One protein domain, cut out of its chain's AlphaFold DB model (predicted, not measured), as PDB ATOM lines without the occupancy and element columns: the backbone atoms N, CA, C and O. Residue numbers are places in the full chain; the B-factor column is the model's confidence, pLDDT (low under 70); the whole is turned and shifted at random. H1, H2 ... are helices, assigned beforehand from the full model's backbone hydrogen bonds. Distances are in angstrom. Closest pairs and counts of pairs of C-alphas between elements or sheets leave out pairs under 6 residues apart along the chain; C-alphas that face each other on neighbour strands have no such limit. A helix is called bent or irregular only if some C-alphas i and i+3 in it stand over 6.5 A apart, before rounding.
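What this domain is: This is residues 154 to 254 of the 282 residues of the protein "Membrane-like protein" of Desulfovibrio sp. DV (UniProt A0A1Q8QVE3). A helical hairpin of H3 and the kinked H4 makes the middle of a flat domain, and H1 and H5 reach away from it, so that their far residues, 154 to 160 and 249 to 254, stick out. H2 sits apart, touching no helix, and a long loop, residues 219 to 235, runs from H4 to H5. The printed part has 101 residues, with five named helices in the order H1 to H5 and no named strand; the class is all helix. It is compact, with a radius of gyration of the C-alphas of 14.6 A, and spans 44 by 41 by 19 A.

How they stand to each other: H1, residues 154 to 169, touches H4, residues 202 to 218, only at their ends, through residues 168 to 169 and 204 to 205; the closest C-alphas, those of Ser 169 and Ala 204, are 5.2 A apart. H2, residues 173 to 179, is apart from H4, but only just, at 8.4 A. H3, residues 186 to 198, forms a helical hairpin with H4: they touch at a shallow tilt of 23 degrees, opposite ways, and their closest C-alphas, those of Ala 196 and Glu 202, are 4.6 A apart. H4 is the hub, touching three helices, and has a kink of 60 degrees near residue 209. H5, residues 236 to 254, touches H4 with residues 236 to 244 alone, at a steep tilt of 61 degrees, opposite ways; the closest C-alphas are those of Asn 203 and Ser 237, at 5.7 A. H1 and H5 are apart. H3 and H4 are irregular: C-alphas 191 and 194 are 7.2 A apart, and C-alphas 208 and 211 are 7.6 A apart. Each O i to N i+4 pair is within hydrogen-bond range in H1, H2 and H5, against 7 of 9 in H3 and 11 of 13 in H4.

Where its parts are: H1 begins at C-alpha 154, (57.468, 44.292, 41.976), and is 22.0 A long. H2 has 7 residues. H3 is 19.0 A long. H4 begins at C-alpha 202, (36.821, 38.683, 52.837), and is 22.3 A long. H5, the longest helix with 19 residues, measures 26.0 A and ends at C-alpha 254, (38.824, 58.453, 62.560).

The domain as a whole: The C-alphas farthest apart, those of Met 178 and Ser 254, are 44.8 A apart. The printed part has no cut. The link from H4 to H5, 17 residues, is long. The mean pLDDT of the printed part is 73.4; 38 residues are under 70, among them residues 170 to 184 and 226 to 238.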
ATOM      1  N   GLY A 154      58.818  43.845  41.640       83.19
ATOM      2  CA  GLY A 154      57.468  44.292  41.976       83.19
ATOM      3  C   GLY A 154      56.411  43.456  41.272       83.19
ATOM      4  O   GLY A 154      55.432  43.050  41.891       83.19
ATOM      5  N   ARG A 155      56.647  43.108  40.003       85.50
ATOM      6  CA  ARG A 155      55.765  42.243  39.224       85.50
ATOM      7  C   ARG A 155      55.662  40.845  39.831       85.50
ATOM      8  O   ARG A 155      54.548  40.367  39.994       85.50
ATOM      9  N   ARG A 156      56.779  40.233  40.241       87.31
ATOM     10  CA  ARG A 156      56.773  38.919  40.916       87.31
ATOM     11  C   ARG A 156      55.942  38.930  42.196       87.31
ATOM     12  O   ARG A 156      55.157  38.015  42.417       87.31
ATOM     13  N   VAL A 157      56.097  39.964  43.025       87.56
ATOM     14  CA  VAL A 157      55.310  40.103  44.260       87.56
ATOM     15  C   VAL A 157      53.833  40.331  43.940       87.56
ATOM     16  O   VAL A 157      52.981  39.712  44.565       87.56
ATOM     17  N   MET A 158      53.513  41.165  42.947       86.25
ATOM     18  CA  MET A 158      52.131  41.380  42.507       86.25
ATOM     19  C   MET A 158      51.482  40.095  41.984       86.25
ATOM     20  O   MET A 158      50.341  39.815  42.337       86.25
ATOM     21  N   ASP A 159      52.203  39.299  41.195       89.38
ATOM     22  CA  ASP A 159      51.708  38.017  40.688       89.38
ATOM     23  C   ASP A 159      51.504  37.010  41.833       89.38
ATOM     24  O   ASP A 159      50.494  36.308  41.862       89.38
ATOM     25  N   ALA A 160      52.403  36.979  42.825       90.75
ATOM     26  CA  ALA A 160      52.235  36.158  44.026       90.75
ATOM     27  C   ALA A 160      51.024  36.597  44.869       90.75
ATOM     28  O   ALA A 160      50.276  35.749  45.358       90.75
ATOM     29  N   LEU A 161      50.796  37.908  45.009       91.00
ATOM     30  CA  LEU A 161      49.623  38.459  45.689       91.00
ATOM     31  C   LEU A 161      48.326  38.137  44.940       91.00
ATOM     32  O   LEU A 161      47.341  37.788  45.582       91.00
ATOM     33  N   GLU A 162      48.318  38.203  43.606       89.25
ATOM     34  CA  GLU A 162      47.149  37.818  42.806       89.25
ATOM     35  C   GLU A 162      46.878  36.311  42.910       89.25
ATOM     36  O   GLU A 162      45.731  35.900  43.075       89.25
ATOM     37  N   GLY A 163      47.925  35.479  42.903       87.94
ATOM     38  CA  GLY A 163      47.800  34.042  43.153       87.94
ATOM     39  C   GLY A 163      47.228  33.742  44.541       87.94
ATOM     40  O   GLY A 163      46.325  32.917  44.680       87.94
ATOM     41  N   PHE A 164      47.687  34.462  45.568       89.38
ATOM     42  CA  PHE A 164      47.150  34.328  46.921       89.38
ATOM     43  C   PHE A 164      45.704  34.833  47.028       89.38
ATOM     44  O   PHE A 164      44.868  34.196  47.666       89.38
ATOM     45  N   ARG A 165      45.367  35.926  46.339       88.50
ATOM     46  CA  ARG A 165      43.992  36.422  46.224       88.50
ATOM     47  C   ARG A 165      43.075  35.385  45.581       88.50
ATOM     48  O   ARG A 165      41.982  35.163  46.092       88.50
ATOM     49  N   LEU A 166      43.527  34.726  44.513       84.81
ATOM     50  CA  LEU A 166      42.785  33.656  43.846       84.81
ATOM     51  C   LEU A 166      42.559  32.453  44.774       84.81
ATOM     52  O   LEU A 166      41.453  31.903  44.809       84.81
ATOM     53  N   TYR A 167      43.590  32.083  45.543       83.50
ATOM     54  CA  TYR A 167      43.514  31.041  46.568       83.50
ATOM     55  C   TYR A 167      42.455  31.367  47.632       83.50
ATOM     56  O   TYR A 167      41.614  30.521  47.929       83.50
ATOM     57  N   LEU A 168      42.442  32.601  48.151       82.94
ATOM     58  CA  LEU A 168      41.452  33.040  49.140       82.94
ATOM     59  C   LEU A 168      40.045  33.215  48.546       82.94
ATOM     60  O   LEU A 168      39.062  33.059  49.269       82.94
ATOM     61  N   SER A 169      39.923  33.561  47.258       79.12
ATOM     62  CA  SER A 169      38.626  33.864  46.656       79.12
ATOM     63  C   SER A 169      37.822  32.612  46.318       79.12
ATOM     64  O   SER A 169      36.690  32.489  46.760       79.12
ATOM     65  N   VAL A 170      38.346  31.706  45.488       68.44
ATOM     66  CA  VAL A 170      37.555  30.564  44.971       68.44
ATOM     67  C   VAL A 170      38.433  29.428  44.443       68.44
ATOM     68  O   VAL A 170      37.948  28.302  44.372       68.44
ATOM     69  N   GLY A 171      39.684  29.704  44.051       55.91
ATOM     70  CA  GLY A 171      40.312  29.118  42.860       55.91
ATOM     71  C   GLY A 171      40.180  27.610  42.678       55.91
ATOM     72  O   GLY A 171      40.024  27.153  41.553       55.91
ATOM     73  N   GLU A 172      40.179  26.838  43.757       51.56
ATOM     74  CA  GLU A 172      40.150  25.387  43.688       51.56
ATOM     75  C   GLU A 172      39.382  24.786  44.871       51.56
ATOM     76  O   GLU A 172      39.917  23.933  45.548       51.56
ATOM     77  N   ARG A 173      38.144  25.191  45.193       58.41
ATOM     78  CA  ARG A 173      37.426  24.574  46.341       58.41
ATOM     79  C   ARG A 173      37.410  23.034  46.262       58.41
ATOM     80  O   ARG A 173      37.741  22.375  47.238       58.41
ATOM     81  N   GLU A 174      37.147  22.503  45.072       54.88
ATOM     82  CA  GLU A 174      37.117  21.065  44.764       54.88
ATOM     83  C   GLU A 174      38.526  20.457  44.626       54.88
ATOM     84  O   GLU A 174      38.793  19.351  45.084       54.88
ATOM     85  N   ARG A 175      39.484  21.207  44.068       54.38
ATOM     86  CA  ARG A 175      40.861  20.730  43.863       54.38
ATOM     87  C   ARG A 175      41.760  20.879  45.102       54.38
ATOM     88  O   ARG A 175      42.657  20.068  45.283       54.38
ATOM     89  N   LEU A 176      41.466  21.808  46.008       54.44
ATOM     90  CA  LEU A 176      42.018  21.896  47.363       54.44
ATOM     91  C   LEU A 176      41.441  20.783  48.239       54.44
ATOM     92  O   LEU A 176      42.205  20.123  48.926       54.44
ATOM     93  N   GLU A 177      40.136  20.504  48.161       58.69
ATOM     94  CA  GLU A 177      39.537  19.334  48.828       58.69
ATOM     95  C   GLU A 177      40.168  18.008  48.369       58.69
ATOM     96  O   GLU A 177      40.336  17.107  49.188       58.69
ATOM     97  N   MET A 178      40.575  17.904  47.096       57.00
ATOM     98  CA  MET A 178      41.237  16.714  46.543       57.00
ATOM     99  C   MET A 178      42.753  16.639  46.794       57.00
ATOM    100  O   MET A 178      43.267  15.545  47.013       57.00
ATOM    101  N   LEU A 179      43.489  17.754  46.702       53.19
ATOM    102  CA  LEU A 179      44.961  17.739  46.729       53.19
ATOM    103  C   LEU A 179      45.547  17.899  48.132       53.19
ATOM    104  O   LEU A 179      46.599  17.331  48.390       53.19
ATOM    105  N   HIS A 180      44.885  18.637  49.025       49.88
ATOM    106  CA  HIS A 180      45.259  18.792  50.430       49.88
ATOM    107  C   HIS A 180      44.042  19.343  51.169       49.88
ATOM    108  O   HIS A 180      43.861  20.558  51.111       49.88
ATOM    109  N   PRO A 181      43.221  18.543  51.873       54.00
ATOM    110  CA  PRO A 181      42.205  19.109  52.746       54.00
ATOM    111  C   PRO A 181      42.955  19.957  53.781       54.00
ATOM    112  O   PRO A 181      43.642  19.374  54.625       54.00
ATOM    113  N   PRO A 182      42.922  21.307  53.736       54.88
ATOM    114  CA  PRO A 182      43.360  22.027  54.910       54.88
ATOM    115  C   PRO A 182      42.371  21.605  55.991       54.88
ATOM    116  O   PRO A 182      41.160  21.619  55.745       54.88
ATOM    117  N   GLU A 183      42.855  21.185  57.156       61.50
ATOM    118  CA  GLU A 183      41.994  21.110  58.328       61.50
ATOM    119  C   GLU A 183      41.358  22.498  58.446       61.50
ATOM    120  O   GLU A 183      42.037  23.501  58.681       61.50
ATOM    121  N   ARG A 184      40.079  22.600  58.075       69.44
ATOM    122  CA  ARG A 184      39.379  23.877  58.030       69.44
ATOM    123  C   ARG A 184      39.094  24.208  59.479       69.44
ATOM    124  O   ARG A 184      38.076  23.780  60.009       69.44
ATOM    125  N   THR A 185      40.034  24.887  60.122       78.06
ATOM    126  CA  THR A 185      39.912  25.270  61.522       78.06
ATOM    127  C   THR A 185      39.588  26.758  61.652       78.06
ATOM    128  O   THR A 185      39.927  27.552  60.761       78.06
ATOM    129  N   PRO A 186      38.931  27.170  62.748       75.19
ATOM    130  CA  PRO A 186      38.727  28.581  63.054       75.19
ATOM    131  C   PRO A 186      40.037  29.386  63.092       75.19
ATOM    132  O   PRO A 186      40.078  30.513  62.606       75.19
ATOM    133  N   GLU A 187      41.145  28.801  63.552       80.19
ATOM    134  CA  GLU A 187      42.448  29.478  63.630       80.19
ATOM    135  C   GLU A 187      43.000  29.820  62.239       80.19
ATOM    136  O   GLU A 187      43.631  30.864  62.046       80.19
ATOM    137  N   LEU A 188      42.746  28.967  61.239       82.19
ATOM    138  CA  LEU A 188      43.139  29.227  59.854       82.19
ATOM    139  C   LEU A 188      42.352  30.401  59.262       82.19
ATOM    140  O   LEU A 188      42.923  31.234  58.550       82.19
ATOM    141  N   PHE A 189      41.057  30.479  59.579       80.06
ATOM    142  CA  PHE A 189      40.217  31.609  59.197       80.06
ATOM    143  C   PHE A 189      40.775  32.914  59.775       80.06
ATOM    144  O   PHE A 189      40.997  33.861  59.019       80.06
ATOM    145  N   GLU A 190      41.082  32.939  61.074       81.50
ATOM    146  CA  GLU A 190      41.622  34.118  61.765       81.50
ATOM    147  C   GLU A 190      42.991  34.545  61.241       81.50
ATOM    148  O   GLU A 190      43.251  35.738  61.068       81.50
ATOM    149  N   ARG A 191      43.857  33.579  60.927       85.00
ATOM    150  CA  ARG A 191      45.193  33.850  60.390       85.00
ATOM    151  C   ARG A 191      45.146  34.589  59.053       85.00
ATOM    152  O   ARG A 191      45.989  35.456  58.812       85.00
ATOM    153  N   TYR A 192      44.199  34.240  58.180       86.62
ATOM    154  CA  TYR A 192      44.114  34.804  56.829       86.62
ATOM    155  C   TYR A 192      43.071  35.907  56.654       86.62
ATOM    156  O   TYR A 192      43.138  36.634  55.661       86.62
ATOM    157  N   LEU A 193      42.183  36.123  57.627       83.56
ATOM    158  CA  LEU A 193      41.179  37.187  57.588       83.56
ATOM    159  C   LEU A 193      41.771  38.592  57.334       83.56
ATOM    160  O   LEU A 193      41.243  39.288  56.463       83.56
ATOM    161  N   PRO A 194      42.886  39.018  57.974       85.75
ATOM    162  CA  PRO A 194      43.484  40.325  57.695       85.75
ATOM    163  C   PRO A 194      43.954  40.473  56.243       85.75
ATOM    164  O   PRO A 194      43.876  41.557  55.668       85.75
ATOM    165  N   TYR A 195      44.423  39.382  55.634       88.06
ATOM    166  CA  TYR A 195      44.881  39.376  54.247       88.06
ATOM    167  C   TYR A 195      43.714  39.339  53.263       88.06
ATOM    168  O   TYR A 195      43.757  40.032  52.252       88.06
ATOM    169  N   ALA A 196      42.661  38.577  53.568       84.94
ATOM    170  CA  ALA A 196      41.442  38.550  52.769       84.94
ATOM    171  C   ALA A 196      40.794  39.940  52.712       84.94
ATOM    172  O   ALA A 196      40.409  40.384  51.634       84.94
ATOM    173  N   LEU A 197      40.774  40.650  53.846       82.62
ATOM    174  CA  LEU A 197      40.316  42.034  53.924       82.62
ATOM    175  C   LEU A 197      41.228  42.991  53.140       82.62
ATOM    176  O   LEU A 197      40.744  43.880  52.450       82.62
ATOM    177  N   ALA A 198      42.551  42.812  53.207       85.38
ATOM    178  CA  ALA A 198      43.493  43.630  52.440       85.38
ATOM    179  C   ALA A 198      43.414  43.398  50.916       85.38
ATOM    180  O   ALA A 198      43.832  44.264  50.147       85.38
ATOM    181  N   LEU A 199      42.914  42.236  50.484       86.88
ATOM    182  CA  LEU A 199      42.777  41.827  49.080       86.88
ATOM    183  C   LEU A 199      41.335  41.954  48.541       86.88
ATOM    184  O   LEU A 199      41.079  41.535  47.405       86.88
ATOM    185  N   ASP A 200      40.418  42.526  49.332       83.12
ATOM    186  CA  ASP A 200      38.984  42.686  49.036       83.12
ATOM    187  C   ASP A 200      38.278  41.352  48.673       83.12
ATOM    188  O   ASP A 200      37.476  41.274  47.735       83.12
ATOM    189  N   VAL A 201      38.627  40.260  49.366       84.56
ATOM    190  CA  VAL A 201      38.060  38.905  49.177       84.56
ATOM    191  C   VAL A 201      37.515  38.290  50.472       84.56
ATOM    192  O   VAL A 201      37.216  37.097  50.519       84.56
ATOM    193  N   GLU A 202      37.315  39.093  51.517       80.12
ATOM    194  CA  GLU A 202      36.821  38.683  52.837       80.12
ATOM    195  C   GLU A 202      35.465  37.972  52.784       80.12
ATOM    196  O   GLU A 202      35.260  36.980  53.474       80.12
ATOM    197  N   ASN A 203      34.563  38.416  51.907       75.94
ATOM    198  CA  ASN A 203      33.252  37.795  51.721       75.94
ATOM    199  C   ASN A 203      33.360  36.367  51.172       75.94
ATOM    200  O   ASN A 203      32.642  35.465  51.602       75.94
ATOM    201  N   ALA A 204      34.248  36.172  50.195       77.94
ATOM    202  CA  ALA A 204      34.468  34.870  49.585       77.94
ATOM    203  C   ALA A 204      35.163  33.928  50.580       77.94
ATOM    204  O   ALA A 204      34.730  32.792  50.757       77.94
ATOM    205  N   TRP A 205      36.147  34.449  51.316       82.00
ATOM    206  CA  TRP A 205      36.830  33.734  52.390       82.00
ATOM    207  C   TRP A 205      35.881  33.318  53.526       82.00
ATOM    208  O   TRP A 205      35.862  32.156  53.925       82.00
ATOM    209  N   ALA A 206      35.017  34.219  54.005       77.69
ATOM    210  CA  ALA A 206      34.033  33.917  55.046       77.69
ATOM    211  C   ALA A 206      33.001  32.870  54.602       77.69
ATOM    212  O   ALA A 206      32.644  31.985  55.378       77.69
ATOM    213  N   ALA A 207      32.567  32.907  53.338       77.81
ATOM    214  CA  ALA A 207      31.660  31.900  52.788       77.81
ATOM    215  C   ALA A 207      32.280  30.489  52.742       77.81
ATOM    216  O   ALA A 207      31.559  29.494  52.851       77.81
ATOM    217  N   LEU A 208      33.609  30.376  52.601       77.19
ATOM    218  CA  LEU A 208      34.309  29.087  52.646       77.19
ATOM    219  C   LEU A 208      34.307  28.471  54.052       77.19
ATOM    220  O   LEU A 208      34.185  27.252  54.165       77.19
ATOM    221  N   PHE A 209      34.407  29.302  55.095       78.50
ATOM    222  CA  PHE A 209      34.504  28.876  56.497       78.50
ATOM    223  C   PHE A 209      33.176  28.920  57.262       78.50
ATOM    224  O   PHE A 209      33.143  28.514  58.419       78.50
ATOM    225  N   ALA A 210      32.077  29.349  56.634       77.00
ATOM    226  CA  ALA A 210      30.780  29.499  57.294       77.00
ATOM    227  C   ALA A 210      30.314  28.224  58.026       77.00
ATOM    228  O   ALA A 210      29.895  28.308  59.176       77.00
ATOM    229  N   ASP A 211      30.428  27.042  57.408       74.44
ATOM    230  CA  ASP A 211      30.036  25.767  58.040       74.44
ATOM    231  C   ASP A 211      30.915  25.428  59.256       74.44
ATOM    232  O   ASP A 211      30.412  25.063  60.314       74.44
ATOM    233  N   VAL A 212      32.228  25.634  59.142       77.62
ATOM    234  CA  VAL A 212      33.180  25.389  60.235       77.62
ATOM    235  C   VAL A 212      32.946  26.339  61.397       77.62
ATOM    236  O   VAL A 212      32.912  25.902  62.541       77.62
ATOM    237  N   LEU A 213      32.759  27.627  61.115       75.44
ATOM    238  CA  LEU A 213      32.519  28.632  62.144       75.44
ATOM    239  C   LEU A 213      31.159  28.425  62.818       75.44
ATOM    240  O   LEU A 213      31.064  28.603  64.026       75.44
ATOM    241  N   ASN A 214      30.135  27.978  62.081       74.19
ATOM    242  CA  ASN A 214      28.844  27.596  62.660       74.19
ATOM    243  C   ASN A 214      28.976  26.398  63.615       74.19
ATOM    244  O   ASN A 214      28.423  26.433  64.713       74.19
ATOM    245  N   ARG A 215      29.724  25.356  63.226       75.88
ATOM    246  CA  ARG A 215      29.977  24.186  64.086       75.88
ATOM    247  C   ARG A 215      30.799  24.558  65.315       75.88
ATOM    248  O   ARG A 215      30.387  24.264  66.429       75.88
ATOM    249  N   ALA A 216      31.892  25.291  65.124       75.62
ATOM    250  CA  ALA A 216      32.733  25.765  66.216       75.62
ATOM    251  C   ALA A 216      31.940  26.658  67.186       75.62
ATOM    252  O   ALA A 216      32.042  26.495  68.399       75.62
ATOM    253  N   ALA A 217      31.096  27.565  66.680       73.31
ATOM    254  CA  ALA A 217      30.234  28.400  67.516       73.31
ATOM    255  C   ALA A 217      29.228  27.567  68.331       73.31
ATOM    256  O   ALA A 217      28.977  27.888  69.493       73.31
ATOM    257  N   ALA A 218      28.680  26.489  67.756       73.00
ATOM    258  CA  ALA A 218      27.813  25.550  68.473       73.00
ATOM    259  C   ALA A 218      28.563  24.769  69.569       73.00
ATOM    260  O   ALA A 218      27.974  24.419  70.590       73.00
ATOM    261  N   GLU A 219      29.866  24.555  69.391       75.88
ATOM    262  CA  GLU A 219      30.773  23.937  70.367       75.88
ATOM    263  C   GLU A 219      31.324  24.938  71.407       75.88
ATOM    264  O   GLU A 219      32.126  24.571  72.264       75.88
ATOM    265  N   GLY A 220      30.875  26.199  71.377       70.94
ATOM    266  CA  GLY A 220      31.266  27.232  72.341       70.94
ATOM    267  C   GLY A 220      32.508  28.040  71.950       70.94
ATOM    268  O   GLY A 220      33.038  28.779  72.781       70.94
ATOM    269  N   TYR A 221      32.970  27.942  70.699       71.62
ATOM    270  CA  TYR A 221      34.056  28.773  70.185       71.62
ATOM    271  C   TYR A 221      33.671  30.258  70.190       71.62
ATOM    272  O   TYR A 221      32.677  30.669  69.584       71.62
ATOM    273  N   SER A 222      34.502  31.074  70.838       71.56
ATOM    274  CA  SER A 222      34.391  32.530  70.855       71.56
ATOM    275  C   SER A 222      35.726  33.136  70.412       71.56
ATOM    276  O   SER A 222      36.736  32.930  71.090       71.56
ATOM    277  N   PRO A 223      35.765  33.866  69.283       73.12
ATOM    278  CA  PRO A 223      36.993  34.483  68.808       73.12
ATOM    279  C   PRO A 223      37.481  35.573  69.756       73.12
ATOM    280  O   PRO A 223      36.706  36.432  70.167       73.12
ATOM    281  N   SER A 224      38.789  35.626  70.005       74.38
ATOM    282  CA  SER A 224      39.398  36.668  70.853       74.38
ATOM    283  C   SER A 224      39.194  38.097  70.325       74.38
ATOM    284  O   SER A 224      39.177  39.059  71.090       74.38
ATOM    285  N   TRP A 225      39.022  38.239  69.011       73.56
ATOM    286  CA  TRP A 225      38.789  39.510  68.329       73.56
ATOM    287  C   TRP A 225      37.301  39.902  68.270       73.56
ATOM    288  O   TRP A 225      36.991  41.017  67.846       73.56
ATOM    289  N   TYR A 226      36.379  39.024  68.684       69.88
ATOM    290  CA  TYR A 226      34.937  39.267  68.672       69.88
ATOM    291  C   TYR A 226      34.377  39.315  70.095       69.88
ATOM    292  O   TYR A 226      34.441  38.348  70.846       69.88
ATOM    293  N   VAL A 227      33.749  40.437  70.442       66.50
ATOM    294  CA  VAL A 227      33.042  40.606  71.715       66.50
ATOM    295  C   VAL A 227      31.591  40.952  71.402       66.50
ATOM    296  O   VAL A 227      31.297  42.034  70.897       66.50
ATOM    297  N   GLY A 228      30.675  40.024  71.675       66.75
ATOM    298  CA  GLY A 228      29.257  40.179  71.360       66.75
ATOM    299  C   GLY A 228      28.430  38.971  71.784       66.75
ATOM    300  O   GLY A 228      28.965  37.906  72.089       66.75
ATOM    301  N   HIS A 229      27.110  39.142  71.844       57.78
ATOM    302  CA  HIS A 229      26.187  38.051  72.151       57.78
ATOM    303  C   HIS A 229      25.793  37.361  70.837       57.78
ATOM    304  O   HIS A 229      25.001  37.906  70.077       57.78
ATOM    305  N   GLY A 230      26.349  36.172  70.577       60.09
ATOM    306  CA  GLY A 230      25.912  35.300  69.480       60.09
ATOM    307  C   GLY A 230      26.809  35.293  68.239       60.09
ATOM    308  O   GLY A 230      26.375  35.679  67.161       60.09
ATOM    309  N   PHE A 231      28.023  34.745  68.358       64.81
ATOM    310  CA  PHE A 231      28.915  34.466  67.218       64.81
ATOM    311  C   PHE A 231      28.337  33.435  66.208       64.81
ATOM    312  O   PHE A 231      28.919  33.221  65.156       64.81
ATOM    313  N   GLY A 232      27.185  32.805  66.487       59.16
ATOM    314  CA  GLY A 232      26.638  31.667  65.728       59.16
ATOM    315  C   GLY A 232      25.356  31.915  64.918       59.16
ATOM    316  O   GLY A 232      24.634  30.962  64.647       59.16
ATOM    317  N   THR A 233      25.006  33.152  64.542       58.41
ATOM    318  CA  THR A 233      23.707  33.453  63.888       58.41
ATOM    319  C   THR A 233      23.593  33.038  62.409       58.41
ATOM    320  O   THR A 233      22.684  33.490  61.715       58.41
ATOM    321  N   GLY A 234      24.479  32.184  61.888       60.00
ATOM    322  CA  GLY A 234      24.336  31.545  60.572       60.00
ATOM    323  C   GLY A 234      24.692  32.397  59.344       60.00
ATOM    324  O   GLY A 234      25.070  31.828  58.321       60.00
ATOM    325  N   ASP A 235      24.649  33.734  59.423       68.50
ATOM    326  CA  ASP A 235      25.038  34.636  58.321       68.50
ATOM    327  C   ASP A 235      26.456  35.213  58.482       68.50
ATOM    328  O   ASP A 235      26.669  36.415  58.666       68.50
ATOM    329  N   PHE A 236      27.460  34.342  58.376       69.69
ATOM    330  CA  PHE A 236      28.872  34.749  58.386       69.69
ATOM    331  C   PHE A 236      29.263  35.626  57.187       69.69
ATOM    332  O   PHE A 236      30.224  36.392  57.265       69.69
ATOM    333  N   SER A 237      28.511  35.548  56.085       64.94
ATOM    334  CA  SER A 237      28.763  36.338  54.879       64.94
ATOM    335  C   SER A 237      28.346  37.800  55.050       64.94
ATOM    336  O   SER A 237      29.131  38.700  54.756       64.94
ATOM    337  N   GLY A 238      27.151  38.051  55.594       66.31
ATOM    338  CA  GLY A 238      26.691  39.388  55.956       66.31
ATOM    339  C   GLY A 238      27.507  39.981  57.100       66.31
ATOM    340  O   GLY A 238      27.821  41.171  57.085       66.31
ATOM    341  N   PHE A 239      27.939  39.142  58.043       71.44
ATOM    342  CA  PHE A 239      28.873  39.543  59.088       71.44
ATOM    343  C   PHE A 239      30.220  40.019  58.519       71.44
ATOM    344  O   PHE A 239      30.654  41.119  58.860       71.44
ATOM    345  N   ALA A 240      30.854  39.263  57.616       67.00
ATOM    346  CA  ALA A 240      32.116  39.668  56.988       67.00
ATOM    347  C   ALA A 240      31.984  40.975  56.187       67.00
ATOM    348  O   ALA A 240      32.843  41.851  56.304       67.00
ATOM    349  N   ASP A 241      30.878  41.154  55.458       67.69
ATOM    350  CA  ASP A 241      30.564  42.397  54.738       67.69
ATOM    351  C   ASP A 241      30.424  43.582  55.713       67.69
ATOM    352  O   ASP A 241      30.985  44.658  55.486       67.69
ATOM    353  N   SER A 242      29.737  43.374  56.844       69.00
ATOM    354  CA  SER A 242      29.560  44.384  57.895       69.00
ATOM    355  C   SER A 242      30.868  44.736  58.612       69.00
ATOM    356  O   SER A 242      31.109  45.907  58.911       69.00
ATOM    357  N   LEU A 243      31.751  43.754  58.828       70.50
ATOM    358  CA  LEU A 243      33.076  43.975  59.393       70.50
ATOM    359  C   LEU A 243      33.965  44.755  58.429       70.50
ATOM    360  O   LEU A 243      34.569  45.745  58.836       70.50
ATOM    361  N   GLY A 244      34.033  44.351  57.157       67.62
ATOM    362  CA  GLY A 244      34.872  45.022  56.167       67.62
ATOM    363  C   GLY A 244      34.443  46.472  55.940       67.62
ATOM    364  O   GLY A 244      35.257  47.400  56.022       67.62
ATOM    365  N   THR A 245      33.140  46.695  55.751       67.12
ATOM    366  CA  THR A 245      32.578  48.045  55.584       67.12
ATOM    367  C   THR A 245      32.670  48.879  56.860       67.12
ATOM    368  O   THR A 245      33.072  50.045  56.791       67.12
ATOM    369  N   GLY A 246      32.359  48.304  58.023       69.69
ATOM    370  CA  GLY A 246      32.435  48.973  59.320       69.69
ATOM    371  C   GLY A 246      33.859  49.388  59.678       69.69
ATOM    372  O   GLY A 246      34.092  50.541  60.040       69.69
ATOM    373  N   PHE A 247      34.833  48.496  59.487       70.75
ATOM    374  CA  PHE A 247      36.245  48.765  59.751       70.75
ATOM    375  C   PHE A 247      36.816  49.830  58.808       70.75
ATOM    376  O   PHE A 247      37.433  50.798  59.258       70.75
ATOM    377  N   SER A 248      36.541  49.721  57.504       68.56
ATOM    378  CA  SER A 248      36.958  50.721  56.512       68.56
ATOM    379  C   SER A 248      36.348  52.103  56.793       68.56
ATOM    380  O   SER A 248      37.030  53.132  56.716       68.56
ATOM    381  N   THR A 249      35.081  52.137  57.219       71.44
ATOM    382  CA  THR A 249      34.383  53.371  57.618       71.44
ATOM    383  C   THR A 249      34.944  53.944  58.919       71.44
ATOM    384  O   THR A 249      35.143  55.156  59.018       71.44
ATOM    385  N   ALA A 250      35.260  53.107  59.908       71.00
ATOM    386  CA  ALA A 250      35.856  53.528  61.176       71.00
ATOM    387  C   ALA A 250      37.260  54.122  60.980       71.00
ATOM    388  O   ALA A 250      37.569  55.186  61.518       71.00
ATOM    389  N   ILE A 251      38.098  53.505  60.140       69.00
ATOM    390  CA  ILE A 251      39.416  54.050  59.773       69.00
ATOM    391  C   ILE A 251      39.270  55.374  59.022       69.00
ATOM    392  O   ILE A 251      39.998  56.334  59.278       69.00
ATOM    393  N   SER A 252      38.332  55.439  58.079       68.44
ATOM    394  CA  SER A 252      38.129  56.641  57.271       68.44
ATOM    395  C   SER A 252      37.617  57.808  58.113       68.44
ATOM    396  O   SER A 252      38.156  58.906  58.007       68.44
ATOM    397  N   SER A 253      36.638  57.561  58.985       69.94
ATOM    398  CA  SER A 253      36.061  58.575  59.873       69.94
ATOM    399  C   SER A 253      37.031  59.014  60.971       69.94
ATOM    400  O   SER A 253      37.124  60.203  61.253       69.94
ATOM    401  N   SER A 254      37.817  58.102  61.547       70.06
ATOM    402  CA  SER A 254      38.824  58.453  62.560       70.06
ATOM    403  C   SER A 254      40.000  59.259  62.001       70.06
ATOM    404  O   SER A 254      40.660  59.966  62.755       70.06
TER     405      SER A 254